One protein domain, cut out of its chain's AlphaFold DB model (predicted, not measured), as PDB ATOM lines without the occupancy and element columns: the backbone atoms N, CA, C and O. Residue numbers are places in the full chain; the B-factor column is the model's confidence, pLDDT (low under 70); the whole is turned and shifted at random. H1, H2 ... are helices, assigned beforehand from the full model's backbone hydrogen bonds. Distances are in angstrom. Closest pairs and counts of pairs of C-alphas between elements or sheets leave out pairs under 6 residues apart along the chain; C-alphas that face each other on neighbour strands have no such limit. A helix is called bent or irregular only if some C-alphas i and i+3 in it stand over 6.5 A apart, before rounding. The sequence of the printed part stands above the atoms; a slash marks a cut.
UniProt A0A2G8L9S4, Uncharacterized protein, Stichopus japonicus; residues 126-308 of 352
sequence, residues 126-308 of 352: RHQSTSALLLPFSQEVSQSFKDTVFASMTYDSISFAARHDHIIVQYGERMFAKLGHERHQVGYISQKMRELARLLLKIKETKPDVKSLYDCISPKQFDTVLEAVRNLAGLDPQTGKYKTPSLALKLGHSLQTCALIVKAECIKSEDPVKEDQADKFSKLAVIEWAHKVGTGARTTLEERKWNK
ATOM      1  N   ARG A 126      49.619   2.787   3.028       65.12
ATOM      2  CA  ARG A 126      49.694   1.770   4.085       65.12
ATOM      3  C   ARG A 126      48.617   0.715   3.831       65.12
ATOM      4  O   ARG A 126      47.500   0.825   4.311       65.12
ATOM      5  N   HIS A 127      48.960  -0.315   3.059       73.81
ATOM      6  CA  HIS A 127      48.012  -1.367   2.686       73.81
ATOM      7  C   HIS A 127      47.482  -2.089   3.930       73.81
ATOM      8  O   HIS A 127      46.303  -2.395   3.992       73.81
ATOM      9  N   GLN A 128      48.312  -2.259   4.965       78.12
ATOM     10  CA  GLN A 128      47.905  -2.889   6.225       78.12
ATOM     11  C   GLN A 128      46.777  -2.130   6.944       78.12
ATOM     12  O   GLN A 128      45.817  -2.761   7.375       78.12
ATOM     13  N   SER A 129      46.839  -0.793   7.042       74.50
ATOM     14  CA  SER A 129      45.789  -0.017   7.725       74.50
ATOM     15  C   SER A 129      44.482  -0.017   6.932       74.50
ATOM     16  O   SER A 129      43.415  -0.196   7.516       74.50
ATOM     17  N   THR A 130      44.556   0.101   5.602       77.00
ATOM     18  CA  THR A 130      43.380   0.020   4.724       77.00
ATOM     19  C   THR A 130      42.759  -1.378   4.736       77.00
ATOM     20  O   THR A 130      41.551  -1.502   4.911       77.00
ATOM     21  N   SER A 131      43.560  -2.441   4.622       79.88
ATOM     22  CA  SER A 131      43.075  -3.825   4.702       79.88
ATOM     23  C   SER A 131      42.452  -4.134   6.056       79.88
ATOM     24  O   SER A 131      41.442  -4.832   6.119       79.88
ATOM     25  N   ALA A 132      42.995  -3.569   7.139       80.25
ATOM     26  CA  ALA A 132      42.424  -3.744   8.461       80.25
ATOM     27  C   ALA A 132      40.981  -3.235   8.537       80.25
ATOM     28  O   ALA A 132      40.230  -3.760   9.340       80.25
ATOM     29  N   LEU A 133      40.540  -2.261   7.728       81.69
ATOM     30  CA  LEU A 133      39.148  -1.769   7.730       81.69
ATOM     31  C   LEU A 133      38.101  -2.843   7.393       81.69
ATOM     32  O   LEU A 133      36.940  -2.670   7.751       81.69
ATOM     33  N   LEU A 134      38.508  -3.949   6.762       81.81
ATOM     34  CA  LEU A 134      37.647  -5.111   6.518       81.81
ATOM     35  C   LEU A 134      37.374  -5.928   7.790       81.81
ATOM     36  O   LEU A 134      36.447  -6.733   7.818       81.81
ATOM     37  N   LEU A 135      38.183  -5.740   8.836       82.69
ATOM     38  CA  LEU A 135      37.998  -6.406  10.119       82.69
ATOM     39  C   LEU A 135      36.832  -5.777  10.900       82.69
ATOM     40  O   LEU A 135      36.620  -4.562  10.798       82.69
ATOM     41  N   PRO A 136      36.121  -6.572  11.722       79.50
ATOM     42  CA  PRO A 136      35.022  -6.084  12.546       79.50
ATOM     43  C   PRO A 136      35.411  -4.885  13.421       79.50
ATOM     44  O   PRO A 136      36.541  -4.764  13.894       79.50
ATOM     45  N   PHE A 137      34.443  -3.997  13.634       82.75
ATOM     46  CA  PHE A 137      34.522  -2.889  14.585       82.75
ATOM     47  C   PHE A 137      33.637  -3.203  15.791       82.75
ATOM     48  O   PHE A 137      32.715  -4.010  15.682       82.75
ATOM     49  N   SER A 138      33.880  -2.538  16.924       79.19
ATOM     50  CA  SER A 138      33.020  -2.674  18.110       79.19
ATOM     51  C   SER A 138      31.579  -2.218  17.873       79.19
ATOM     52  O   SER A 138      30.680  -2.653  18.584       79.19
ATOM     53  N   GLN A 139      31.363  -1.328  16.901       80.94
ATOM     54  CA  GLN A 139      30.057  -0.785  16.547       80.94
ATOM     55  C   GLN A 139      29.994  -0.444  15.053       80.94
ATOM     56  O   GLN A 139      31.017  -0.204  14.401       80.94
ATOM     57  N   GLU A 140      28.777  -0.399  14.513       81.00
ATOM     58  CA  GLU A 140      28.518   0.206  13.212       81.00
ATOM     59  C   GLU A 140      28.814   1.708  13.261       81.00
ATOM     60  O   GLU A 140      28.207   2.454  14.023       81.00
ATOM     61  N   VAL A 141      29.762   2.142  12.434       83.88
ATOM     62  CA  VAL A 141      30.138   3.550  12.278       83.88
ATOM     63  C   VAL A 141      30.183   3.919  10.809       83.88
ATOM     64  O   VAL A 141      30.368   3.048   9.949       83.88
ATOM     65  N   SER A 142      30.037   5.216  10.529       87.06
ATOM     66  CA  SER A 142      30.040   5.733   9.161       87.06
ATOM     67  C   SER A 142      31.290   5.309   8.380       87.06
ATOM     68  O   SER A 142      32.417   5.323   8.883       87.06
ATOM     69  N   GLN A 143      31.095   4.930   7.113       85.88
ATOM     70  CA  GLN A 143      32.194   4.473   6.259       85.88
ATOM     71  C   GLN A 143      33.228   5.586   6.025       85.88
ATOM     72  O   GLN A 143      34.428   5.329   6.044       85.88
ATOM     73  N   SER A 144      32.772   6.840   5.915       87.56
ATOM     74  CA  SER A 144      33.642   8.013   5.789       87.56
ATOM     75  C   SER A 144      34.584   8.173   6.983       87.56
ATOM     76  O   SER A 144      35.767   8.448   6.790       87.56
ATOM     77  N   PHE A 145      34.103   7.949   8.209       90.25
ATOM     78  CA  PHE A 145      34.939   7.981   9.407       90.25
ATOM     79  C   PHE A 145      35.996   6.868   9.394       90.25
ATOM     80  O   PHE A 145      37.170   7.137   9.655       90.25
ATOM     81  N   LYS A 146      35.618   5.637   9.016       89.00
ATOM     82  CA  LYS A 146      36.555   4.501   8.895       89.00
ATOM     83  C   LYS A 146      37.666   4.784   7.884       89.00
ATOM     84  O   LYS A 146      38.848   4.664   8.213       89.00
ATOM     85  N   ASP A 147      37.284   5.204   6.683       87.06
ATOM     86  CA  ASP A 147      38.205   5.416   5.565       87.06
ATOM     87  C   ASP A 147      39.095   6.648   5.754       87.06
ATOM     88  O   ASP A 147      40.166   6.739   5.156       87.06
ATOM     89  N   THR A 148      38.675   7.595   6.595       88.19
ATOM     90  CA  THR A 148      39.432   8.826   6.843       88.19
ATOM     91  C   THR A 148      40.325   8.692   8.071       88.19
ATOM     92  O   THR A 148      41.538   8.870   7.982       88.19
ATOM     93  N   VAL A 149      39.745   8.347   9.222       90.88
ATOM     94  CA  VAL A 149      40.441   8.353  10.514       90.88
ATOM     95  C   VAL A 149      41.219   7.054  10.703       90.88
ATOM     96  O   VAL A 149      42.447   7.078  10.768       90.88
ATOM     97  N   PHE A 150      40.548   5.899  10.690       88.88
ATOM     98  CA  PHE A 150      41.214   4.613  10.931       88.88
ATOM     99  C   PHE A 150      42.181   4.204   9.816       88.88
ATOM    100  O   PHE A 150      43.216   3.607  10.109       88.88
ATOM    101  N   ALA A 151      41.904   4.553   8.556       86.69
ATOM    102  CA  ALA A 151      42.841   4.301   7.458       86.69
ATOM    103  C   ALA A 151      44.170   5.058   7.626       86.69
ATOM    104  O   ALA A 151      45.214   4.581   7.172       86.69
ATOM    105  N   SER A 152      44.127   6.236   8.263       87.12
ATOM    106  CA  SER A 152      45.302   7.081   8.501       87.12
ATOM    107  C   SER A 152      46.170   6.593   9.667       87.12
ATOM    108  O   SER A 152      47.363   6.904   9.721       87.12
ATOM    109  N   MET A 153      45.603   5.796  10.577       90.62
ATOM    110  CA  MET A 153      46.324   5.276  11.732       90.62
ATOM    111  C   MET A 153      47.385   4.234  11.342       90.62
ATOM    112  O   MET A 153      47.274   3.522  10.342       90.62
ATOM    113  N   THR A 154      48.430   4.127  12.162       88.50
ATOM    114  CA  THR A 154      49.365   2.995  12.126       88.50
ATOM    115  C   THR A 154      48.625   1.696  12.430       88.50
ATOM    116  O   THR A 154      47.721   1.664  13.257       88.50
ATOM    117  N   TYR A 155      49.002   0.607  11.763       86.94
ATOM    118  CA  TYR A 155      48.492  -0.714  12.120       86.94
ATOM    119  C   TYR A 155      49.327  -1.272  13.277       86.94
ATOM    120  O   TYR A 155      50.414  -1.796  13.062       86.94
ATOM    121  N   ASP A 156      48.837  -1.096  14.501       92.06
ATOM    122  CA  ASP A 156      49.490  -1.532  15.735       92.06
ATOM    123  C   ASP A 156      48.451  -1.978  16.787       92.06
ATOM    124  O   ASP A 156      47.234  -1.924  16.566       92.06
ATOM    125  N   SER A 157      48.931  -2.421  17.951       93.56
ATOM    126  CA  SER A 157      48.081  -2.841  19.074       93.56
ATOM    127  C   SER A 157      47.192  -1.715  19.617       93.56
ATOM    128  O   SER A 157      46.118  -1.981  20.157       93.56
ATOM    129  N   ILE A 158      47.592  -0.454  19.441       95.50
ATOM    130  CA  ILE A 158      46.867   0.722  19.930       95.50
ATOM    131  C   ILE A 158      45.672   1.000  19.029       95.50
ATOM    132  O   ILE A 158      44.561   1.180  19.515       95.50
ATOM    133  N   SER A 159      45.867   0.997  17.714       93.69
ATOM    134  CA  SER A 159      44.792   1.137  16.737       93.69
ATOM    135  C   SER A 159      43.858  -0.066  16.746       93.69
ATOM    136  O   SER A 159      42.655   0.098  16.538       93.69
ATOM    137  N   PHE A 160      44.375  -1.257  17.063       93.12
ATOM    138  CA  PHE A 160      43.540  -2.412  17.370       93.12
ATOM    139  C   PHE A 160      42.664  -2.155  18.605       93.12
ATOM    140  O   PHE A 160      41.447  -2.310  18.517       93.12
ATOM    141  N   ALA A 161      43.235  -1.703  19.725       95.00
ATOM    142  CA  ALA A 161      42.470  -1.386  20.932       95.00
ATOM    143  C   ALA A 161      41.442  -0.262  20.701       95.00
ATOM    144  O   ALA A 161      40.294  -0.394  21.111       95.00
ATOM    145  N   ALA A 162      41.821   0.798  19.980       95.38
ATOM    146  CA  ALA A 162      40.942   1.919  19.643       95.38
ATOM    147  C   ALA A 162      39.726   1.486  18.814       95.38
ATOM    148  O   ALA A 162      38.634   2.003  19.010       95.38
ATOM    149  N   ARG A 163      39.912   0.542  17.884       92.38
ATOM    150  CA  ARG A 163      38.850   0.004  17.019       92.38
ATOM    151  C   ARG A 163      37.838  -0.862  17.771       92.38
ATOM    152  O   ARG A 163      36.675  -0.918  17.374       92.38
ATOM    153  N   HIS A 164      38.301  -1.586  18.786       92.38
ATOM    154  CA  HIS A 164      37.496  -2.565  19.519       92.38
ATOM    155  C   HIS A 164      36.860  -1.994  20.793       92.38
ATOM    156  O   HIS A 164      36.113  -2.704  21.463       92.38
ATOM    157  N   ASP A 165      37.112  -0.728  21.122       95.88
ATOM    158  CA  ASP A 165      36.490  -0.042  22.253       95.88
ATOM    159  C   ASP A 165      35.388   0.919  21.781       95.88
ATOM    160  O   ASP A 165      35.657   1.913  21.104       95.88
ATOM    161  N   HIS A 166      34.136   0.643  22.160       94.56
ATOM    162  CA  HIS A 166      32.989   1.423  21.679       94.56
ATOM    163  C   HIS A 166      32.978   2.879  22.173       94.56
ATOM    164  O   HIS A 166      32.454   3.750  21.477       94.56
ATOM    165  N   ILE A 167      33.580   3.175  23.331       96.31
ATOM    166  CA  ILE A 167      33.660   4.543  23.856       96.31
ATOM    167  C   ILE A 167      34.714   5.342  23.099       96.31
ATOM    168  O   ILE A 167      34.461   6.495  22.747       96.31
ATOM    169  N   ILE A 168      35.867   4.741  22.786       97.00
ATOM    170  CA  ILE A 168      36.898   5.390  21.959       97.00
ATOM    171  C   ILE A 168      36.357   5.670  20.555       97.00
ATOM    172  O   ILE A 168      36.548   6.767  20.027       97.00
ATOM    173  N   VAL A 169      35.656   4.701  19.962       95.75
ATOM    174  CA  VAL A 169      35.038   4.846  18.640       95.75
ATOM    175  C   VAL A 169      34.025   5.998  18.624       95.75
ATOM    176  O   VAL A 169      34.134   6.879  17.772       95.75
ATOM    177  N   GLN A 170      33.105   6.061  19.592       95.06
ATOM    178  CA  GLN A 170      32.128   7.155  19.683       95.06
ATOM    179  C   GLN A 170      32.754   8.511  19.999       95.06
ATOM    180  O   GLN A 170      32.286   9.542  19.512       95.06
ATOM    181  N   TYR A 171      33.815   8.532  20.806       96.56
ATOM    182  CA  TYR A 171      34.581   9.746  21.051       96.56
ATOM    183  C   TYR A 171      35.158  10.290  19.740       96.56
ATOM    184  O   TYR A 171      34.969  11.466  19.421       96.56
ATOM    185  N   GLY A 172      35.777   9.418  18.940       95.31
ATOM    186  CA  GLY A 172      36.285   9.760  17.617       95.31
ATOM    187  C   GLY A 172      35.193  10.225  16.656       95.31
ATOM    188  O   GLY A 172      35.368  11.242  15.991       95.31
ATOM    189  N   GLU A 173      34.046   9.542  16.619       93.75
ATOM    190  CA  GLU A 173      32.918   9.915  15.759       93.75
ATOM    191  C   GLU A 173      32.346  11.290  16.132       93.75
ATOM    192  O   GLU A 173      32.110  12.123  15.257       93.75
ATOM    193  N   ARG A 174      32.213  11.590  17.431       93.69
ATOM    194  CA  ARG A 174      31.772  12.909  17.910       93.69
ATOM    195  C   ARG A 174      32.746  14.018  17.512       93.69
ATOM    196  O   ARG A 174      32.304  15.111  17.165       93.69
ATOM    197  N   MET A 175      34.056  13.764  17.558       93.62
ATOM    198  CA  MET A 175      35.053  14.726  17.076       93.62
ATOM    199  C   MET A 175      35.009  14.871  15.555       93.62
ATOM    200  O   MET A 175      35.074  15.987  15.045       93.62
ATOM    201  N   PHE A 176      34.854  13.765  14.830       93.62
ATOM    202  CA  PHE A 176      34.767  13.755  13.375       93.62
ATOM    203  C   PHE A 176      33.529  14.493  12.864       93.62
ATOM    204  O   PHE A 176      33.626  15.234  11.894       93.62
ATOM    205  N   ALA A 177      32.396  14.393  13.556       91.44
ATOM    206  CA  ALA A 177      31.205  15.172  13.227       91.44
ATOM    207  C   ALA A 177      31.426  16.693  13.348       91.44
ATOM    208  O   ALA A 177      30.765  17.457  12.655       91.44
ATOM    209  N   LYS A 178      32.350  17.136  14.214       89.50
ATOM    210  CA  LYS A 178      32.667  18.560  14.420       89.50
ATOM    211  C   LYS A 178      33.793  19.065  13.514       89.50
ATOM    212  O   LYS A 178      33.727  20.185  13.030       89.50
ATOM    213  N   LEU A 179      34.835  18.255  13.323       87.88
ATOM    214  CA  LEU A 179      36.117  18.670  12.737       87.88
ATOM    215  C   LEU A 179      36.460  17.932  11.432       87.88
ATOM    216  O   LEU A 179      37.405  18.291  10.738       87.88
ATOM    217  N   GLY A 180      35.712  16.884  11.082       78.00
ATOM    218  CA  GLY A 180      36.042  15.950  10.000       78.00
ATOM    219  C   GLY A 180      35.980  16.534   8.589       78.00
ATOM    220  O   GLY A 180      36.411  15.878   7.643       78.00
ATOM    221  N   HIS A 181      35.482  17.761   8.435       81.56
ATOM    222  CA  HIS A 181      35.500  18.489   7.167       81.56
ATOM    223  C   HIS A 181      36.912  18.957   6.780       81.56
ATOM    224  O   HIS A 181      37.209  19.127   5.597       81.56
ATOM    225  N   GLU A 182      37.804  19.127   7.757       85.25
ATOM    226  CA  GLU A 182      39.154  19.632   7.546       85.25
ATOM    227  C   GLU A 182      40.185  18.501   7.563       85.25
ATOM    228  O   GLU A 182      40.396  17.813   8.561       85.25
ATOM    229  N   ARG A 183      40.905  18.327   6.449       80.62
ATOM    230  CA  ARG A 183      41.856  17.214   6.293       80.62
ATOM    231  C   ARG A 183      42.976  17.206   7.340       80.62
ATOM    232  O   ARG A 183      43.437  16.131   7.716       80.62
ATOM    233  N   HIS A 184      43.423  18.374   7.801       83.81
ATOM    234  CA  HIS A 184      44.489  18.474   8.801       83.81
ATOM    235  C   HIS A 184      44.016  18.057  10.208       83.81
ATOM    236  O   HIS A 184      44.814  17.548  10.991       83.81
ATOM    237  N   GLN A 185      42.711  18.144  10.494       89.00
ATOM    238  CA  GLN A 185      42.122  17.729  11.771       89.00
ATOM    239  C   GLN A 185      42.023  16.206  11.926       89.00
ATOM    240  O   GLN A 185      41.946  15.687  13.037       89.00
ATOM    241  N   VAL A 186      42.085  15.448  10.826       89.00
ATOM    242  CA  VAL A 186      42.061  13.974  10.855       89.00
ATOM    243  C   VAL A 186      43.225  13.408  11.673       89.00
ATOM    244  O   VAL A 186      43.047  12.440  12.418       89.00
ATOM    245  N   GLY A 187      44.405  14.030  11.572       92.06
ATOM    246  CA  GLY A 187      45.574  13.662  12.372       92.06
ATOM    247  C   GLY A 187      45.327  13.885  13.863       92.06
ATOM    248  O   GLY A 187      45.584  12.991  14.668       92.06
ATOM    249  N   TYR A 188      44.724  15.022  14.214       93.12
ATOM    250  CA  TYR A 188      44.363  15.361  15.587       93.12
ATOM    251  C   TYR A 188      43.343  14.379  16.186       93.12
ATOM    252  O   TYR A 188      43.560  13.849  17.277       93.12
ATOM    253  N   ILE A 189      42.272  14.047  15.454       94.56
ATOM    254  CA  ILE A 189      41.276  13.050  15.888       94.56
ATOM    255  C   ILE A 189      41.951  11.690  16.112       94.56
ATOM    256  O   ILE A 189      41.765  11.054  17.151       94.56
ATOM    257  N   SER A 190      42.782  11.263  15.156       94.44
ATOM    258  CA  SER A 190      43.498   9.989  15.234       94.44
ATOM    259  C   SER A 190      44.437   9.939  16.437       94.44
ATOM    260  O   SER A 190      44.488   8.929  17.140       94.44
ATOM    261  N   GLN A 191      45.145  11.034  16.712       95.06
ATOM    262  CA  GLN A 191      45.994  11.163  17.889       95.06
ATOM    263  C   GLN A 191      45.179  10.995  19.171       95.06
ATOM    264  O   GLN A 191      45.540  10.166  20.001       95.06
ATOM    265  N   LYS A 192      44.055  11.704  19.319       96.00
ATOM    266  CA  LYS A 192      43.223  11.629  20.528       96.00
ATOM    267  C   LYS A 192      42.657  10.237  20.785       96.00
ATOM    268  O   LYS A 192      42.698   9.749  21.914       96.00
ATOM    269  N   MET A 193      42.191   9.555  19.741       96.75
ATOM    270  CA  MET A 193      41.739   8.164  19.856       96.75
ATOM    271  C   MET A 193      42.877   7.230  20.283       96.75
ATOM    272  O   MET A 193      42.679   6.350  21.121       96.75
ATOM    273  N   ARG A 194      44.086   7.432  19.746       96.81
ATOM    274  CA  ARG A 194      45.264   6.641  20.125       96.81
ATOM    275  C   ARG A 194      45.749   6.957  21.542       96.81
ATOM    276  O   ARG A 194      46.166   6.033  22.230       96.81
ATOM    277  N   GLU A 195      45.671   8.205  22.007       97.00
ATOM    278  CA  GLU A 195      45.967   8.591  23.399       97.00
ATOM    279  C   GLU A 195      45.054   7.831  24.381       97.00
ATOM    280  O   GLU A 195      45.546   7.206  25.323       97.00
ATOM    281  N   LEU A 196      43.745   7.787  24.107       97.69
ATOM    282  CA  LEU A 196      42.776   7.021  24.899       97.69
ATOM    283  C   LEU A 196      43.030   5.509  24.854       97.69
ATOM    284  O   LEU A 196      42.941   4.834  25.877       97.69
ATOM    285  N   ALA A 197      43.384   4.966  23.688       97.31
ATOM    286  CA  ALA A 197      43.683   3.545  23.553       97.31
ATOM    287  C   ALA A 197      44.966   3.145  24.298       97.31
ATOM    288  O   ALA A 197      44.987   2.103  24.953       97.31
ATOM    289  N   ARG A 198      46.011   3.986  24.276       97.12
ATOM    290  CA  ARG A 198      47.217   3.786  25.101       97.12
ATOM    291  C   ARG A 198      46.869   3.786  26.586       97.12
ATOM    292  O   ARG A 198      47.356   2.928  27.316       97.12
ATOM    293  N   LEU A 199      46.003   4.700  27.023       97.38
ATOM    294  CA  LEU A 199      45.526   4.724  28.404       97.38
ATOM    295  C   LEU A 199      44.772   3.438  28.767       97.38
ATOM    296  O   LEU A 199      45.053   2.851  29.807       97.38
ATOM    297  N   LEU A 200      43.860   2.970  27.914       96.75
ATOM    298  CA  LEU A 200      43.126   1.726  28.150       96.75
ATOM    299  C   LEU A 200      44.072   0.525  28.281       96.75
ATOM    300  O   LEU A 200      43.916  -0.276  29.198       96.75
ATOM    301  N   LEU A 201      45.061   0.409  27.390       96.25
ATOM    302  CA  LEU A 201      46.079  -0.639  27.479       96.25
ATOM    303  C   LEU A 201      46.873  -0.532  28.786       96.25
ATOM    304  O   LEU A 201      47.064  -1.540  29.459       96.25
ATOM    305  N   LYS A 202      47.238   0.687  29.202       95.81
ATOM    306  CA  LYS A 202      47.953   0.905  30.460       95.81
ATOM    307  C   LYS A 202      47.129   0.514  31.687       95.81
ATOM    308  O   LYS A 202      47.668  -0.062  32.622       95.81
ATOM    309  N   ILE A 203      45.822   0.782  31.682       95.62
ATOM    310  CA  ILE A 203      44.908   0.354  32.754       95.62
ATOM    311  C   ILE A 203      44.816  -1.177  32.807       95.62
ATOM    312  O   ILE A 203      44.792  -1.746  33.898       95.62
ATOM    313  N   LYS A 204      44.796  -1.849  31.649       94.81
ATOM    314  CA  LYS A 204      44.725  -3.317  31.559       94.81
ATOM    315  C   LYS A 204      45.953  -4.019  32.137       94.81
ATOM    316  O   LYS A 204      45.814  -5.131  32.636       94.81
ATOM    317  N   GLU A 205      47.121  -3.379  32.122       92.88
ATOM    318  CA  GLU A 205      48.322  -3.905  32.789       92.88
ATOM    319  C   GLU A 205      48.122  -4.026  34.308       92.88
ATOM    320  O   GLU A 205      48.554  -5.005  34.913       92.88
ATOM    321  N   THR A 206      47.440  -3.059  34.929       89.88
ATOM    322  CA  THR A 206      47.192  -3.039  36.380       89.88
ATOM    323  C   THR A 206      45.904  -3.757  36.777       89.88
ATOM    324  O   THR A 206      45.818  -4.315  37.870       89.88
ATOM    325  N   LYS A 207      44.882  -3.725  35.914       91.44
ATOM    326  CA  LYS A 207      43.578  -4.370  36.119       91.44
ATOM    327  C   LYS A 207      43.144  -5.130  34.861       91.44
ATOM    328  O   LYS A 207      42.408  -4.575  34.043       91.44
ATOM    329  N   PRO A 208      43.525  -6.413  34.732       89.94
ATOM    330  CA  PRO A 208      43.185  -7.237  33.567       89.94
ATOM    331  C   PRO A 208      41.680  -7.458  33.354       89.94
ATOM    332  O   PRO A 208      41.255  -7.735  32.234       89.94
ATOM    333  N   ASP A 209      40.867  -7.313  34.406       89.69
ATOM    334  CA  ASP A 209      39.408  -7.490  34.341       89.69
ATOM    335  C   ASP A 209      38.699  -6.400  33.521       89.69
ATOM    336  O   ASP A 209      37.566  -6.589  33.072       89.69
ATOM    337  N   VAL A 210      39.351  -5.250  33.319       91.44
ATOM    338  CA  VAL A 210      38.814  -4.128  32.544       91.44
ATOM    339  C   VAL A 210      38.829  -4.484  31.062       91.44
ATOM    340  O   VAL A 210      39.888  -4.700  30.473       91.44
ATOM    341  N   LYS A 211      37.661  -4.494  30.413       90.31
ATOM    342  CA  LYS A 211      37.555  -4.822  28.983       90.31
ATOM    343  C   LYS A 211      37.534  -3.572  28.119       90.31
ATOM    344  O   LYS A 211      38.170  -3.565  27.060       90.31
ATOM    345  N   SER A 212      36.866  -2.528  28.596       94.38
ATOM    346  CA  SER A 212      36.611  -1.294  27.852       94.38
ATOM    347  C   SER A 212      36.748  -0.045  28.723       94.38
ATOM    348  O   SER A 212      36.704  -0.119  29.953       94.38
ATOM    349  N   LEU A 213      36.853   1.128  28.095       94.88
ATOM    350  CA  LEU A 213      36.775   2.408  28.799       94.88
ATOM    351  C   LEU A 213      35.440   2.588  29.527       94.88
ATOM    352  O   LEU A 213      35.417   3.252  30.559       94.88
ATOM    353  N   TYR A 214      34.355   1.967  29.056       95.38
ATOM    354  CA  TYR A 214      33.066   1.977  29.753       95.38
ATOM    355  C   TYR A 214      33.188   1.453  31.191       95.38
ATOM    356  O   TYR A 214      32.609   2.023  32.118       95.38
ATOM    357  N   ASP A 215      34.007   0.422  31.417       93.69
ATOM    358  CA  ASP A 215      34.256  -0.147  32.747       93.69
ATOM    359  C   ASP A 215      35.073   0.810  33.636       93.69
ATOM    360  O   ASP A 215      34.852   0.899  34.848       93.69
ATOM    361  N   CYS A 216      35.983   1.577  33.023       94.62
ATOM    362  CA  CYS A 216      36.821   2.573  33.695       94.62
ATOM    363  C   CYS A 216      36.033   3.796  34.175       94.62
ATOM    364  O   CYS A 216      36.405   4.395  35.184       94.62
ATOM    365  N   ILE A 217      34.954   4.173  33.479       95.62
ATOM    366  CA  ILE A 217      34.085   5.289  33.872       95.62
ATOM    367  C   ILE A 217      33.204   4.848  35.051       95.62
ATOM    368  O   ILE A 217      32.041   4.459  34.918       95.62
ATOM    369  N   SER A 218      33.801   4.846  36.240       94.31
ATOM    370  CA  SER A 218      33.109   4.678  37.513       94.31
ATOM    371  C   SER A 218      33.934   5.278  38.657       94.31
ATOM    372  O   SER A 218      35.165   5.226  38.615       94.31
ATOM    373  N   PRO A 219      33.303   5.790  39.729       94.06
ATOM    374  CA  PRO A 219      34.025   6.433  40.830       94.06
ATOM    375  C   PRO A 219      35.040   5.499  41.499       94.06
ATOM    376  O   PRO A 219      36.125   5.919  41.877       94.06
ATOM    377  N   LYS A 220      34.721   4.200  41.576       93.31
ATOM    378  CA  LYS A 220      35.592   3.171  42.168       93.31
ATOM    379  C   LYS A 220      36.889   2.951  41.389       93.31
ATOM    380  O   LYS A 220      37.866   2.478  41.958       93.31
ATOM    381  N   GLN A 221      36.881   3.229  40.088       92.88
ATOM    382  CA  GLN A 221      38.051   3.066  39.226       92.88
ATOM    383  C   GLN A 221      38.849   4.365  39.081       92.88
ATOM    384  O   GLN A 221      39.936   4.332  38.510       92.88
ATOM    385  N   PHE A 222      38.358   5.488  39.619       94.00
ATOM    386  CA  PHE A 222      38.937   6.812  39.402       94.00
ATOM    387  C   PHE A 222      40.419   6.888  39.790       94.00
ATOM    388  O   PHE A 222      41.246   7.240  38.953       94.00
ATOM    389  N   ASP A 223      40.790   6.451  40.997       93.44
ATOM    390  CA  ASP A 223      42.197   6.465  41.424       93.44
ATOM    391  C   ASP A 223      43.083   5.543  40.572       93.44
ATOM    392  O   ASP A 223      44.247   5.851  40.323       93.44
ATOM    393  N   THR A 224      42.537   4.437  40.057       94.31
ATOM    394  CA  THR A 224      43.277   3.555  39.140       94.31
ATOM    395  C   THR A 224      43.504   4.209  37.784       94.31
ATOM    396  O   THR A 224      44.589   4.084  37.219       94.31
ATOM    397  N   VAL A 225      42.507   4.929  37.268       95.75
ATOM    398  CA  VAL A 225      42.645   5.706  36.033       95.75
ATOM    399  C   VAL A 225      43.694   6.801  36.219       95.75
ATOM    400  O   VAL A 225      44.566   6.945  35.368       95.75
ATOM    401  N   LEU A 226      43.666   7.528  37.340       94.25
ATOM    402  CA  LEU A 226      44.664   8.557  37.638       94.25
ATOM    403  C   LEU A 226      46.079   7.988  37.696       94.25
ATOM    404  O   LEU A 226      47.001   8.567  37.125       94.25
ATOM    405  N   GLU A 227      46.246   6.840  38.344       93.88
ATOM    406  CA  GLU A 227      47.545   6.188  38.428       93.88
ATOM    407  C   GLU A 227      48.037   5.725  37.050       93.88
ATOM    408  O   GLU A 227      49.191   5.950  36.684       93.88
ATOM    409  N   ALA A 228      47.155   5.168  36.219       95.56
ATOM    410  CA  ALA A 228      47.497   4.818  34.844       95.56
ATOM    411  C   ALA A 228      47.898   6.050  34.012       95.56
ATOM    412  O   ALA A 228      48.864   5.984  33.254       95.56
ATOM    413  N   VAL A 229      47.216   7.187  34.186       95.62
ATOM    414  CA  VAL A 229      47.548   8.453  33.510       95.62
ATOM    415  C   VAL A 229      48.909   8.980  33.949       95.62
ATOM    416  O   VAL A 229      49.702   9.379  33.097       95.62
ATOM    417  N   ARG A 230      49.214   8.957  35.252       94.44
ATOM    418  CA  ARG A 230      50.523   9.375  35.776       94.44
ATOM    419  C   ARG A 230      51.653   8.542  35.193       94.44
ATOM    420  O   ARG A 230      52.622   9.101  34.686       94.44
ATOM    421  N   ASN A 231      51.484   7.225  35.197       94.38
ATOM    422  CA  ASN A 231      52.460   6.302  34.633       94.38
ATOM    423  C   ASN A 231      52.623   6.501  33.121       94.38
ATOM    424  O   ASN A 231      53.744   6.533  32.620       94.38
ATOM    425  N   LEU A 232      51.523   6.694  32.388       94.81
ATOM    426  CA  LEU A 232      51.560   6.926  30.944       94.81
ATOM    427  C   LEU A 232      52.232   8.260  30.579       94.81
ATOM    428  O   LEU A 232      52.969   8.333  29.601       94.81
ATOM    429  N   ALA A 233      52.011   9.307  31.374       94.00
ATOM    430  CA  ALA A 233      52.666  10.603  31.210       94.00
ATOM    431  C   ALA A 233      54.114  10.628  31.744       94.00
ATOM    432  O   ALA A 233      54.788  11.659  31.652       94.00
ATOM    433  N   GLY A 234      54.597   9.503  32.285       93.94
ATOM    434  CA  GLY A 234      55.946   9.341  32.814       93.94
ATOM    435  C   GLY A 234      56.211  10.226  34.024       93.94
ATOM    436  O   GLY A 234      57.203  10.949  34.025       93.94
ATOM    437  N   LEU A 235      55.298  10.231  35.001       93.31
ATOM    438  CA  LEU A 235      55.541  10.849  36.301       93.31
ATOM    439  C   LEU A 235      56.711  10.141  36.990       93.31
ATOM    440  O   LEU A 235      56.656   8.935  37.222       93.31
ATOM    441  N   ASP A 236      57.742  10.898  37.338       91.75
ATOM    442  CA  ASP A 236      58.832  10.425  38.180       91.75
ATOM    443  C   ASP A 236      58.425  10.534  39.662       91.75
ATOM    444  O   ASP A 236      58.204  11.649  40.148       91.75
ATOM    445  N   PRO A 237      58.345   9.415  40.409       88.69
ATOM    446  CA  PRO A 237      57.980   9.433  41.822       88.69
ATOM    447  C   PRO A 237      58.951  10.217  42.712       88.69
ATOM    448  O   PRO A 237      58.553  10.651  43.788       88.69
ATOM    449  N   GLN A 238      60.215  10.376  42.301       88.00
ATOM    450  CA  GLN A 238      61.235  11.054  43.110       88.00
ATOM    451  C   GLN A 238      61.163  12.571  42.962       88.00
ATOM    452  O   GLN A 238      61.264  13.301  43.944       88.00
ATOM    453  N   THR A 239      60.992  13.052  41.733       87.00
ATOM    454  CA  THR A 239      60.974  14.492  41.442       87.00
ATOM    455  C   THR A 239      59.565  15.074  41.368       87.00
ATOM    456  O   THR A 239      59.415  16.293  41.397       87.00
ATOM    457  N   GLY A 240      58.532  14.235  41.247       87.75
ATOM    458  CA  GLY A 240      57.152  14.669  41.017       87.75
ATOM    459  C   GLY A 240      56.927  15.284  39.631       87.75
ATOM    460  O   GLY A 240      55.877  15.884  39.391       87.75
ATOM    461  N   LYS A 241      57.897  15.158  38.714       90.12
ATOM    462  CA  LYS A 241      57.856  15.768  37.380       90.12
ATOM    463  C   LYS A 241      57.396  14.776  36.329       90.12
ATOM    464  O   LYS A 241      57.699  13.590  36.384       90.12
ATOM    465  N   TYR A 242      56.698  15.286  35.325       92.12
ATOM    466  CA  TYR A 242      56.207  14.481  34.208       92.12
ATOM    467  C   TYR A 242      57.191  14.470  33.039       92.12
ATOM    468  O   TYR A 242      57.754  15.509  32.689       92.12
ATOM    469  N   LYS A 243      57.342  13.330  32.353       92.44
ATOM    470  CA  LYS A 243      58.038  13.248  31.057       92.44
ATOM    471  C   LYS A 243      57.237  13.933  29.947       92.44
ATOM    472  O   LYS A 243      57.810  14.702  29.174       92.44
ATOM    473  N   THR A 244      55.925  13.725  29.913       92.75
ATOM    474  CA  THR A 244      55.029  14.339  28.925       92.75
ATOM    475  C   THR A 244      53.835  14.975  29.643       92.75
ATOM    476  O   THR A 244      52.732  14.429  29.613       92.75
ATOM    477  N   PRO A 245      54.025  16.127  30.315       91.25
ATOM    478  CA  PRO A 245      52.967  16.775  31.097       91.25
ATOM    479  C   PRO A 245      51.729  17.140  30.265       91.25
ATOM    480  O   PRO A 245      50.602  16.976  30.729       91.25
ATOM    481  N   SER A 246      51.910  17.549  29.005       92.75
ATOM    482  CA  SER A 246      50.800  17.862  28.096       92.75
ATOM    483  C   SER A 246      49.869  16.667  27.874       92.75
ATOM    484  O   SER A 246      48.664  16.852  27.743       92.75
ATOM    485  N   LEU A 247      50.395  15.433  27.867       94.12
ATOM    486  CA  LEU A 247      49.582  14.224  27.711       94.12
ATOM    487  C   LEU A 247      48.650  14.024  28.914       94.12
ATOM    488  O   LEU A 247      47.476  13.716  28.733       94.12
ATOM    489  N   ALA A 248      49.148  14.255  30.129       92.56
ATOM    490  CA  ALA A 248      48.355  14.141  31.350       92.56
ATOM    491  C   ALA A 248      47.172  15.128  31.376       92.56
ATOM    492  O   ALA A 248      46.059  14.752  31.750       92.56
ATOM    493  N   LEU A 249      47.391  16.369  30.925       92.88
ATOM    494  CA  LEU A 249      46.332  17.376  30.798       92.88
ATOM    495  C   LEU A 249      45.313  16.979  29.722       92.88
ATOM    496  O   LEU A 249      44.113  16.910  29.987       92.88
ATOM    497  N   LYS A 250      45.804  16.623  28.528       94.00
ATOM    498  CA  LYS A 250      44.984  16.199  27.385       94.00
ATOM    499  C   LYS A 250      44.067  15.021  27.730       94.00
ATOM    500  O   LYS A 250      42.890  15.050  27.373       94.00
ATOM    501  N   LEU A 251      44.580  14.017  28.446       95.25
ATOM    502  CA  LEU A 251      43.807  12.839  28.849       95.25
ATOM    503  C   LEU A 251      42.662  13.180  29.807       95.25
ATOM    504  O   LEU A 251      41.614  12.547  29.719       95.25
ATOM    505  N   GLY A 252      42.815  14.194  30.664       92.94
ATOM    506  CA  GLY A 252      41.740  14.646  31.553       92.94
ATOM    507  C   GLY A 252      40.520  15.143  30.791       92.94
ATOM    508  O   GLY A 252      39.407  14.661  31.007       92.94
ATOM    509  N   HIS A 253      40.739  16.034  29.824       92.88
ATOM    510  CA  HIS A 253      39.668  16.551  28.968       92.88
ATOM    511  C   HIS A 253      39.019  15.446  28.120       92.88
ATOM    512  O   HIS A 253      37.789  15.377  27.995       92.88
ATOM    513  N   SER A 254      39.830  14.541  27.559       95.81
ATOM    514  CA  SER A 254      39.318  13.402  26.792       95.81
ATOM    515  C   SER A 254      38.462  12.471  27.659       95.81
ATOM    516  O   SER A 254      37.366  12.106  27.241       95.81
ATOM    517  N   LEU A 255      38.886  12.155  28.888       95.88
ATOM    518  CA  LEU A 255      38.131  11.300  29.813       95.88
ATOM    519  C   LEU A 255      36.829  11.937  30.299       95.88
ATOM    520  O   LEU A 255      35.825  11.235  30.401       95.88
ATOM    521  N   GLN A 256      36.809  13.247  30.555       94.38
ATOM    522  CA  GLN A 256      35.566  13.961  30.868       94.38
ATOM    523  C   GLN A 256      34.562  13.836  29.716       94.38
ATOM    524  O   GLN A 256      33.391  13.520  29.925       94.38
ATOM    525  N   THR A 257      35.031  13.989  28.477       95.38
ATOM    526  CA  THR A 257      34.180  13.795  27.297       95.38
ATOM    527  C   THR A 257      33.701  12.343  27.177       95.38
ATOM    528  O   THR A 257      32.529  12.119  26.880       95.38
ATOM    529  N   CYS A 258      34.562  11.354  27.446       96.94
ATOM    530  CA  CYS A 258      34.170   9.942  27.502       96.94
ATOM    531  C   CYS A 258      33.102   9.685  28.575       96.94
ATOM    532  O   CYS A 258      32.138   8.977  28.302       96.94
ATOM    533  N   ALA A 259      33.207  10.301  29.756       96.62
ATOM    534  CA  ALA A 259      32.192  10.184  30.801       96.62
ATOM    535  C   ALA A 259      30.832  10.746  30.352       96.62
ATOM    536  O   ALA A 259      29.796  10.137  30.614       96.62
ATOM    537  N   LEU A 260      30.827  11.856  29.606       96.12
ATOM    538  CA  LEU A 260      29.608  12.402  29.000       96.12
ATOM    539  C   LEU A 260      29.031  11.498  27.902       96.12
ATOM    540  O   LEU A 260      27.815  11.461  27.726       96.12
ATOM    541  N   ILE A 261      29.877  10.793  27.144       96.25
ATOM    542  CA  ILE A 261      29.431   9.796  26.158       96.25
ATOM    543  C   ILE A 261      28.733   8.642  26.874       96.25
ATOM    544  O   ILE A 261      27.578   8.373  26.557       96.25
ATOM    545  N   VAL A 262      29.379   8.052  27.885       96.62
ATOM    546  CA  VAL A 262      28.798   6.972  28.702       96.62
ATOM    547  C   VAL A 262      27.474   7.417  29.316       96.62
ATOM    548  O   VAL A 262      26.473   6.728  29.181       96.62
ATOM    549  N   LYS A 263      27.428   8.608  29.927       95.75
ATOM    550  CA  LYS A 263      26.190   9.150  30.501       95.75
ATOM    551  C   LYS A 263      25.075   9.251  29.455       95.75
ATOM    552  O   LYS A 263      23.949   8.846  29.720       95.75
ATOM    553  N   ALA A 264      25.382   9.765  28.263       95.69
ATOM    554  CA  ALA A 264      24.405   9.876  27.184       95.69
ATOM    555  C   ALA A 264      23.914   8.506  26.683       95.69
ATOM    556  O   ALA A 264      22.745   8.387  26.322       95.69
ATOM    557  N   GLU A 265      24.772   7.484  26.656       94.44
ATOM    558  CA  GLU A 265      24.360   6.108  26.359       94.44
ATOM    559  C   GLU A 265      23.440   5.546  27.441       94.44
ATOM    560  O   GLU A 265      22.374   5.042  27.102       94.44
ATOM    561  N   CYS A 266      23.792   5.702  28.722       95.25
ATOM    562  CA  CYS A 266      22.982   5.215  29.840       95.25
ATOM    563  C   CYS A 266      21.584   5.846  29.866       95.25
ATOM    564  O   CYS A 266      20.609   5.148  30.129       95.25
ATOM    565  N   ILE A 267      21.472   7.137  29.533       95.50
ATOM    566  CA  ILE A 267      20.178   7.825  29.396       95.50
ATOM    567  C   ILE A 267      19.350   7.200  28.265       95.50
ATOM    568  O   ILE A 267      18.152   6.987  28.422       95.50
ATOM    569  N   LYS A 268      19.972   6.888  27.120       94.62
ATOM    570  CA  LYS A 268      19.281   6.259  25.980       94.62
ATOM    571  C   LYS A 268      18.881   4.810  26.253       94.62
ATOM    572  O   LYS A 268      17.888   4.356  25.695       94.62
ATOM    573  N   SER A 269      19.667   4.083  27.044       94.00
ATOM    574  CA  SER A 269      19.420   2.681  27.391       94.00
ATOM    575  C   SER A 269      18.633   2.498  28.692       94.00
ATOM    576  O   SER A 269      18.445   1.360  29.108       94.00
ATOM    577  N   GLU A 270      18.225   3.592  29.341       94.12
ATOM    578  CA  GLU A 270      17.521   3.604  30.631       94.12
ATOM    579  C   GLU A 270      18.256   2.819  31.745       94.12
ATOM    580  O   GLU A 270      17.638   2.092  32.522       94.12
ATOM    581  N   ASP A 271      19.587   2.971  31.851       95.38
ATOM    582  CA  ASP A 271      20.404   2.399  32.942       95.38
ATOM    583  C   ASP A 271      20.784   3.475  33.983       95.38
ATOM    584  O   ASP A 271      21.848   4.102  33.879       95.38
ATOM    585  N   PRO A 272      19.958   3.687  35.027       93.62
ATOM    586  CA  PRO A 272      20.193   4.743  36.011       93.62
ATOM    587  C   PRO A 272      21.404   4.465  36.910       93.62
ATOM    588  O   PRO A 272      21.990   5.392  37.471       93.62
ATOM    589  N   VAL A 273      21.797   3.196  37.077       95.19
ATOM    590  CA  VAL A 273      22.912   2.828  37.960       95.19
ATOM    591  C   VAL A 273      24.223   3.265  37.331       95.19
ATOM    592  O   VAL A 273      25.071   3.863  37.999       95.19
ATOM    593  N   LYS A 274      24.405   2.964  36.043       94.88
ATOM    594  CA  LYS A 274      25.619   3.358  35.338       94.88
ATOM    595  C   LYS A 274      25.631   4.848  35.001       94.88
ATOM    596  O   LYS A 274      26.701   5.454  35.065       94.88
ATOM    597  N   GLU A 275      24.467   5.453  34.757       96.19
ATOM    598  CA  GLU A 275      24.342   6.905  34.599       96.19
ATOM    599  C   GLU A 275      24.898   7.656  35.822       96.19
ATOM    600  O   GLU A 275      25.766   8.521  35.678       96.19
ATOM    601  N   ASP A 276      24.464   7.284  37.032       96.19
ATOM    602  CA  ASP A 276      24.935   7.885  38.286       96.19
ATOM    603  C   ASP A 276      26.444   7.676  38.500       96.19
ATOM    604  O   ASP A 276      27.155   8.586  38.936       96.19
ATOM    605  N   GLN A 277      26.978   6.506  38.131       96.00
ATOM    606  CA  GLN A 277      28.421   6.261  38.178       96.00
ATOM    607  C   GLN A 277      29.196   7.184  37.229       96.00
ATOM    608  O   GLN A 277      30.228   7.731  37.627       96.00
ATOM    609  N   ALA A 278      28.719   7.368  35.998       96.25
ATOM    610  CA  ALA A 278      29.357   8.248  35.025       96.25
ATOM    611  C   ALA A 278      29.291   9.720  35.457       96.25
ATOM    612  O   ALA A 278      30.283  10.443  35.346       96.25
ATOM    613  N   ASP A 279      28.161  10.150  36.025       95.56
ATOM    614  CA  ASP A 279      27.986  11.501  36.558       95.56
ATOM    615  C   ASP A 279      28.927  11.781  37.740       95.56
ATOM    616  O   ASP A 279      29.640  12.788  37.756       95.56
ATOM    617  N   LYS A 280      29.012  10.849  38.696       96.19
ATOM    618  CA  LYS A 280      29.948  10.937  39.827       96.19
ATOM    619  C   LYS A 280      31.406  10.922  39.376       96.19
ATOM    620  O   LYS A 280      32.204  11.684  39.915       96.19
ATOM    621  N   PHE A 281      31.761  10.101  38.386       96.56
ATOM    622  CA  PHE A 281      33.107  10.100  37.805       96.56
ATOM    623  C   PHE A 281      33.440  11.457  37.175       96.56
ATOM    624  O   PHE A 281      34.515  11.995  37.421       96.56
ATOM    625  N   SER A 282      32.510  12.036  36.408       94.69
ATOM    626  CA  SER A 282      32.686  13.359  35.797       94.69
ATOM    627  C   SER A 282      32.907  14.447  36.857       94.69
ATOM    628  O   SER A 282      33.850  15.227  36.758       94.69
ATOM    629  N   LYS A 283      32.111  14.440  37.936       94.38
ATOM    630  CA  LYS A 283      32.281  15.356  39.077       94.38
ATOM    631  C   LYS A 283      33.646  15.200  39.749       94.38
ATOM    632  O   LYS A 283      34.328  16.197  39.965       94.38
ATOM    633  N   LEU A 284      34.078  13.967  40.024       93.88
ATOM    634  CA  LEU A 284      35.416  13.701  40.567       93.88
ATOM    635  C   LEU A 284      36.521  14.206  39.633       93.88
ATOM    636  O   LEU A 284      37.487  14.806  40.095       93.88
ATOM    637  N   ALA A 285      36.359  14.033  38.319       91.75
ATOM    638  CA  ALA A 285      37.302  14.536  37.327       91.75
ATOM    639  C   ALA A 285      37.357  16.073  37.258       91.75
ATOM    640  O   ALA A 285      38.349  16.611  36.785       91.75
ATOM    641  N   VAL A 286      36.333  16.798  37.706       90.50
ATOM    642  CA  VAL A 286      36.395  18.265  37.828       90.50
ATOM    643  C   VAL A 286      37.070  18.668  39.139       90.50
ATOM    644  O   VAL A 286      37.936  19.537  39.138       90.50
ATOM    645  N   ILE A 287      36.713  18.008  40.242       90.50
ATOM    646  CA  ILE A 287      37.169  18.367  41.592       90.50
ATOM    647  C   ILE A 287      38.635  17.979  41.810       90.50
ATOM    648  O   ILE A 287      39.439  18.787  42.258       90.50
ATOM    649  N   GLU A 288      39.002  16.733  41.514       90.75
ATOM    650  CA  GLU A 288      40.292  16.184  41.936       90.75
ATOM    651  C   GLU A 288      41.363  16.220  40.849       90.75
ATOM    652  O   GLU A 288      42.551  16.170  41.168       90.75
ATOM    653  N   TRP A 289      40.986  16.296  39.570       91.62
ATOM    654  CA  TRP A 289      41.954  16.164  38.477       91.62
ATOM    655  C   TRP A 289      43.007  17.266  38.491       91.62
ATOM    656  O   TRP A 289      44.198  16.986  38.323       91.62
ATOM    657  N   ALA A 290      42.580  18.509  38.739       87.75
ATOM    658  CA  ALA A 290      43.476  19.650  38.862       87.75
ATOM    659  C   ALA A 290      44.528  19.397  39.950       87.75
ATOM    660  O   ALA A 290      45.718  19.469  39.669       87.75
ATOM    661  N   HIS A 291      44.113  18.974  41.143       87.12
ATOM    662  CA  HIS A 291      45.029  18.727  42.258       87.12
ATOM    663  C   HIS A 291      45.915  17.491  42.062       87.12
ATOM    664  O   HIS A 291      47.109  17.526  42.347       87.12
ATOM    665  N   LYS A 292      45.344  16.382  41.582       86.44
ATOM    666  CA  LYS A 292      46.023  15.079  41.533       86.44
ATOM    667  C   LYS A 292      46.960  14.916  40.336       86.44
ATOM    668  O   LYS A 292      47.841  14.052  40.395       86.44
ATOM    669  N   VAL A 293      46.742  15.670  39.258       89.62
ATOM    670  CA  VAL A 293      47.491  15.550  37.995       89.62
ATOM    671  C   VAL A 293      47.777  16.919  37.374       89.62
ATOM    672  O   VAL A 293      48.901  17.180  36.948       89.62
ATOM    673  N   GLY A 294      46.776  17.801  37.328       86.75
ATOM    674  CA  GLY A 294      46.841  19.070  36.604       86.75
ATOM    675  C   GLY A 294      47.951  20.005  37.080       86.75
ATOM    676  O   GLY A 294      48.755  20.448  36.265       86.75
ATOM    677  N   THR A 295      48.036  20.270  38.382       88.81
ATOM    678  CA  THR A 295      49.014  21.195  38.966       88.81
ATOM    679  C   THR A 295      50.438  20.734  38.681       88.81
ATOM    680  O   THR A 295      51.206  21.485  38.090       88.81
ATOM    681  N   GLY A 296      50.772  19.474  38.981       88.31
ATOM    682  CA  GLY A 296      52.117  18.942  38.728       88.31
ATOM    683  C   GLY A 296      52.498  18.959  37.244       88.31
ATOM    684  O   GLY A 296      53.632  19.297  36.893       88.31
ATOM    685  N   ALA A 297      51.549  18.662  36.350       91.00
ATOM    686  CA  ALA A 297      51.781  18.734  34.911       91.00
ATOM    687  C   ALA A 297      52.030  20.177  34.437       91.00
ATOM    688  O   ALA A 297      52.971  20.418  33.678       91.00
ATOM    689  N   ARG A 298      51.240  21.145  34.913       91.44
ATOM    690  CA  ARG A 298      51.401  22.571  34.581       91.44
ATOM    691  C   ARG A 298      52.713  23.137  35.111       91.44
ATOM    692  O   ARG A 298      53.452  23.729  34.335       91.44
ATOM    693  N   THR A 299      53.053  22.866  36.369       91.25
ATOM    694  CA  THR A 299      54.336  23.281  36.953       91.25
ATOM    695  C   THR A 299      55.506  22.692  36.168       91.25
ATOM    696  O   THR A 299      56.435  23.411  35.821       91.25
ATOM    697  N   THR A 300      55.432  21.414  35.773       91.56
ATOM    698  CA  THR A 300      56.472  20.801  34.929       91.56
ATOM    699  C   THR A 300      56.609  21.517  33.574       91.56
ATOM    700  O   THR A 300      57.724  21.697  33.084       91.56
ATOM    701  N   LEU A 301      55.500  21.922  32.943       91.62
ATOM    702  CA  LEU A 301      55.527  22.687  31.689       91.62
ATOM    703  C   LEU A 301      56.142  24.073  31.871       91.62
ATOM    704  O   LEU A 301      56.981  24.481  31.069       91.62
ATOM    705  N   GLU A 302      55.736  24.782  32.919       91.56
ATOM    706  CA  GLU A 302      56.233  26.118  33.235       91.56
ATOM    707  C   GLU A 302      57.731  26.086  33.533       91.56
ATOM    708  O   GLU A 302      58.481  26.859  32.946       91.56
ATOM    709  N   GLU A 303      58.195  25.122  34.329       90.12
ATOM    710  CA  GLU A 303      59.620  24.910  34.582       90.12
ATOM    711  C   GLU A 303      60.398  24.595  33.300       90.12
ATOM    712  O   GLU A 303      61.490  25.121  33.098       90.12
ATOM    713  N   ARG A 304      59.864  23.752  32.407       91.25
ATOM    714  CA  ARG A 304      60.513  23.467  31.113       91.25
ATOM    715  C   ARG A 304      60.603  24.707  30.241       91.25
ATOM    716  O   ARG A 304      61.627  24.922  29.603       91.25
ATOM    717  N   LYS A 305      59.545  25.518  30.223       89.00
ATOM    718  CA  LYS A 305      59.519  26.788  29.500       89.00
ATOM    719  C   LYS A 305      60.549  27.760  30.074       89.00
ATOM    720  O   LYS A 305      61.252  28.398  29.301       89.00
ATOM    721  N   TRP A 306      60.669  27.827  31.399       88.44
ATOM    722  CA  TRP A 306      61.629  28.688  32.090       88.44
ATOM    723  C   TRP A 306      63.079  28.259  31.862       88.44
ATOM    724  O   TRP A 306      63.956  29.096  31.678       88.44
ATOM    725  N   ASN A 307      63.324  26.948  31.850       89.12
ATOM    726  CA  ASN A 307      64.652  26.368  31.660       89.12
ATOM    727  C   ASN A 307      65.047  26.218  30.184       89.12
ATOM    728  O   ASN A 307      66.171  25.803  29.899       89.12
ATOM    729  N   LYS A 308      64.150  26.523  29.234       87.31
ATOM    730  CA  LYS A 308      64.466  26.480  27.804       87.31
ATOM    731  C   LYS A 308      65.509  27.566  27.512       87.31
ATOM    732  O   LYS A 308      65.207  28.743  27.713       87.31
TER     733      LYS A 308
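This is residues 126 to 308 of the 352 residues of an uncharacterized protein of Stichopus japonicus (UniProt A0A2G8L9S4). Two groups of helices pack together with their long helices crossed: in one, the hairpin of H4 and H5 has H2 and H3 packed across H5 and short H1 packed on H2, and in the other the longest helix, H8, is crossed about perpendicular by both H4 and H5. H9 folds back along one part of H8 and H10 runs along the other, with H7 packed beside them, while H5 crosses both H7 and H8. The printed part has 183 residues with ten named helices, H1 to H10 in order, and no named strand; its class is all helix. It is compact, with a radius of gyration of the C-alphas of 16.8 A, and it spans 46 by 44 by 31 A along its three main axes.

H1, residues 127 to 132, touches H2, residues 143 to 152, at a steep tilt of 48 degrees, opposite ways; their closest C-alphas, Thr 130 and Ala 151, are 5.1 A apart. H2 touches residues 186 to 190 of H5, residues 185 to 206, about perpendicular at 73 degrees, closest at the C-alphas of Val 149 and Ser 190, 5.9 A. H3, residues 157 to 164, is about perpendicular to H5 at 81 degrees and touches it at the C-alphas of Ala 162 and Ala 197, 5.0 A. H4, residues 166 to 179, forms a helical hairpin with H5 at a shallow tilt of 19 degrees, opposite ways; the closest C-alphas are those of Ile 168 and Met 193, 6.0 A. H6, residues 213 to 216, only just touches H4, with 3 pairs of C-alphas within 8 A, the closest Ile 167 and Leu 213 at 6.2 A. H7, residues 219 to 232, touches residues 198 to 203 of H5, only just about perpendicular at 71 degrees, with the C-alphas of Ile 203 and Ala 228 closest at 5.6 A. H8, residues 245 to 268, is one of two hubs, H5 being the other, each touching five helices. H8 touches H5 at 87 degrees, about perpendicular, with the C-alphas of Leu 196 and Leu 251 closest at 7.1 A. H9, residues 272 to 287, forms a helical hairpin with H8, a shallow tilt of 24 degrees, opposite ways; the C-alphas of Lys 263 and Glu 275 are closest, 5.0 A apart. H10, residues 289 to 307, touches residues 245 to 252 of H8 at a shallow tilt of 28 degrees, opposite ways, closest at the C-alphas of Pro 245 and Ala 297, 4.4 A. H7, H8 and H10 form an up and down bundle, each running against the one before it. H1 and H10 are apart. Every O i to N i+4 pair is within hydrogen-bond range in H1, H3, H8 and H9; the figures are 4 of 6 in H2, 9 of 10 in H4, 17 of 18 in H5, 8 of 10 in H7 and 13 of 15 in H10, and H6 is too short for such a pair.

H1 begins at C-alpha 127, (48.012, -1.367, 2.686). H4 is 19.7 A long, H5 32.6 A and H7 20.1 A. H8 is 35.7 A long and begins at C-alpha 245, (52.967, 16.775, 31.097). H9 is 22.5 A and H10 25.8 A, ending at C-alpha 307, (64.652, 26.368, 31.660). H7 and H10 are irregular: C-alphas 220 and 223 are 7.4 A apart, and C-alphas 292 and 295 are 7.3 A apart. H10 has a kink of 26 degrees near residue 296.

The two C-alphas farthest apart, Glu 270 and Asn 307, are 52.4 A from each other. The printed part has no cut. The link from H7 to H8, residues 233 to 244, is long. The mean pLDDT of the printed part is 91.4, and residue 126 is under 70.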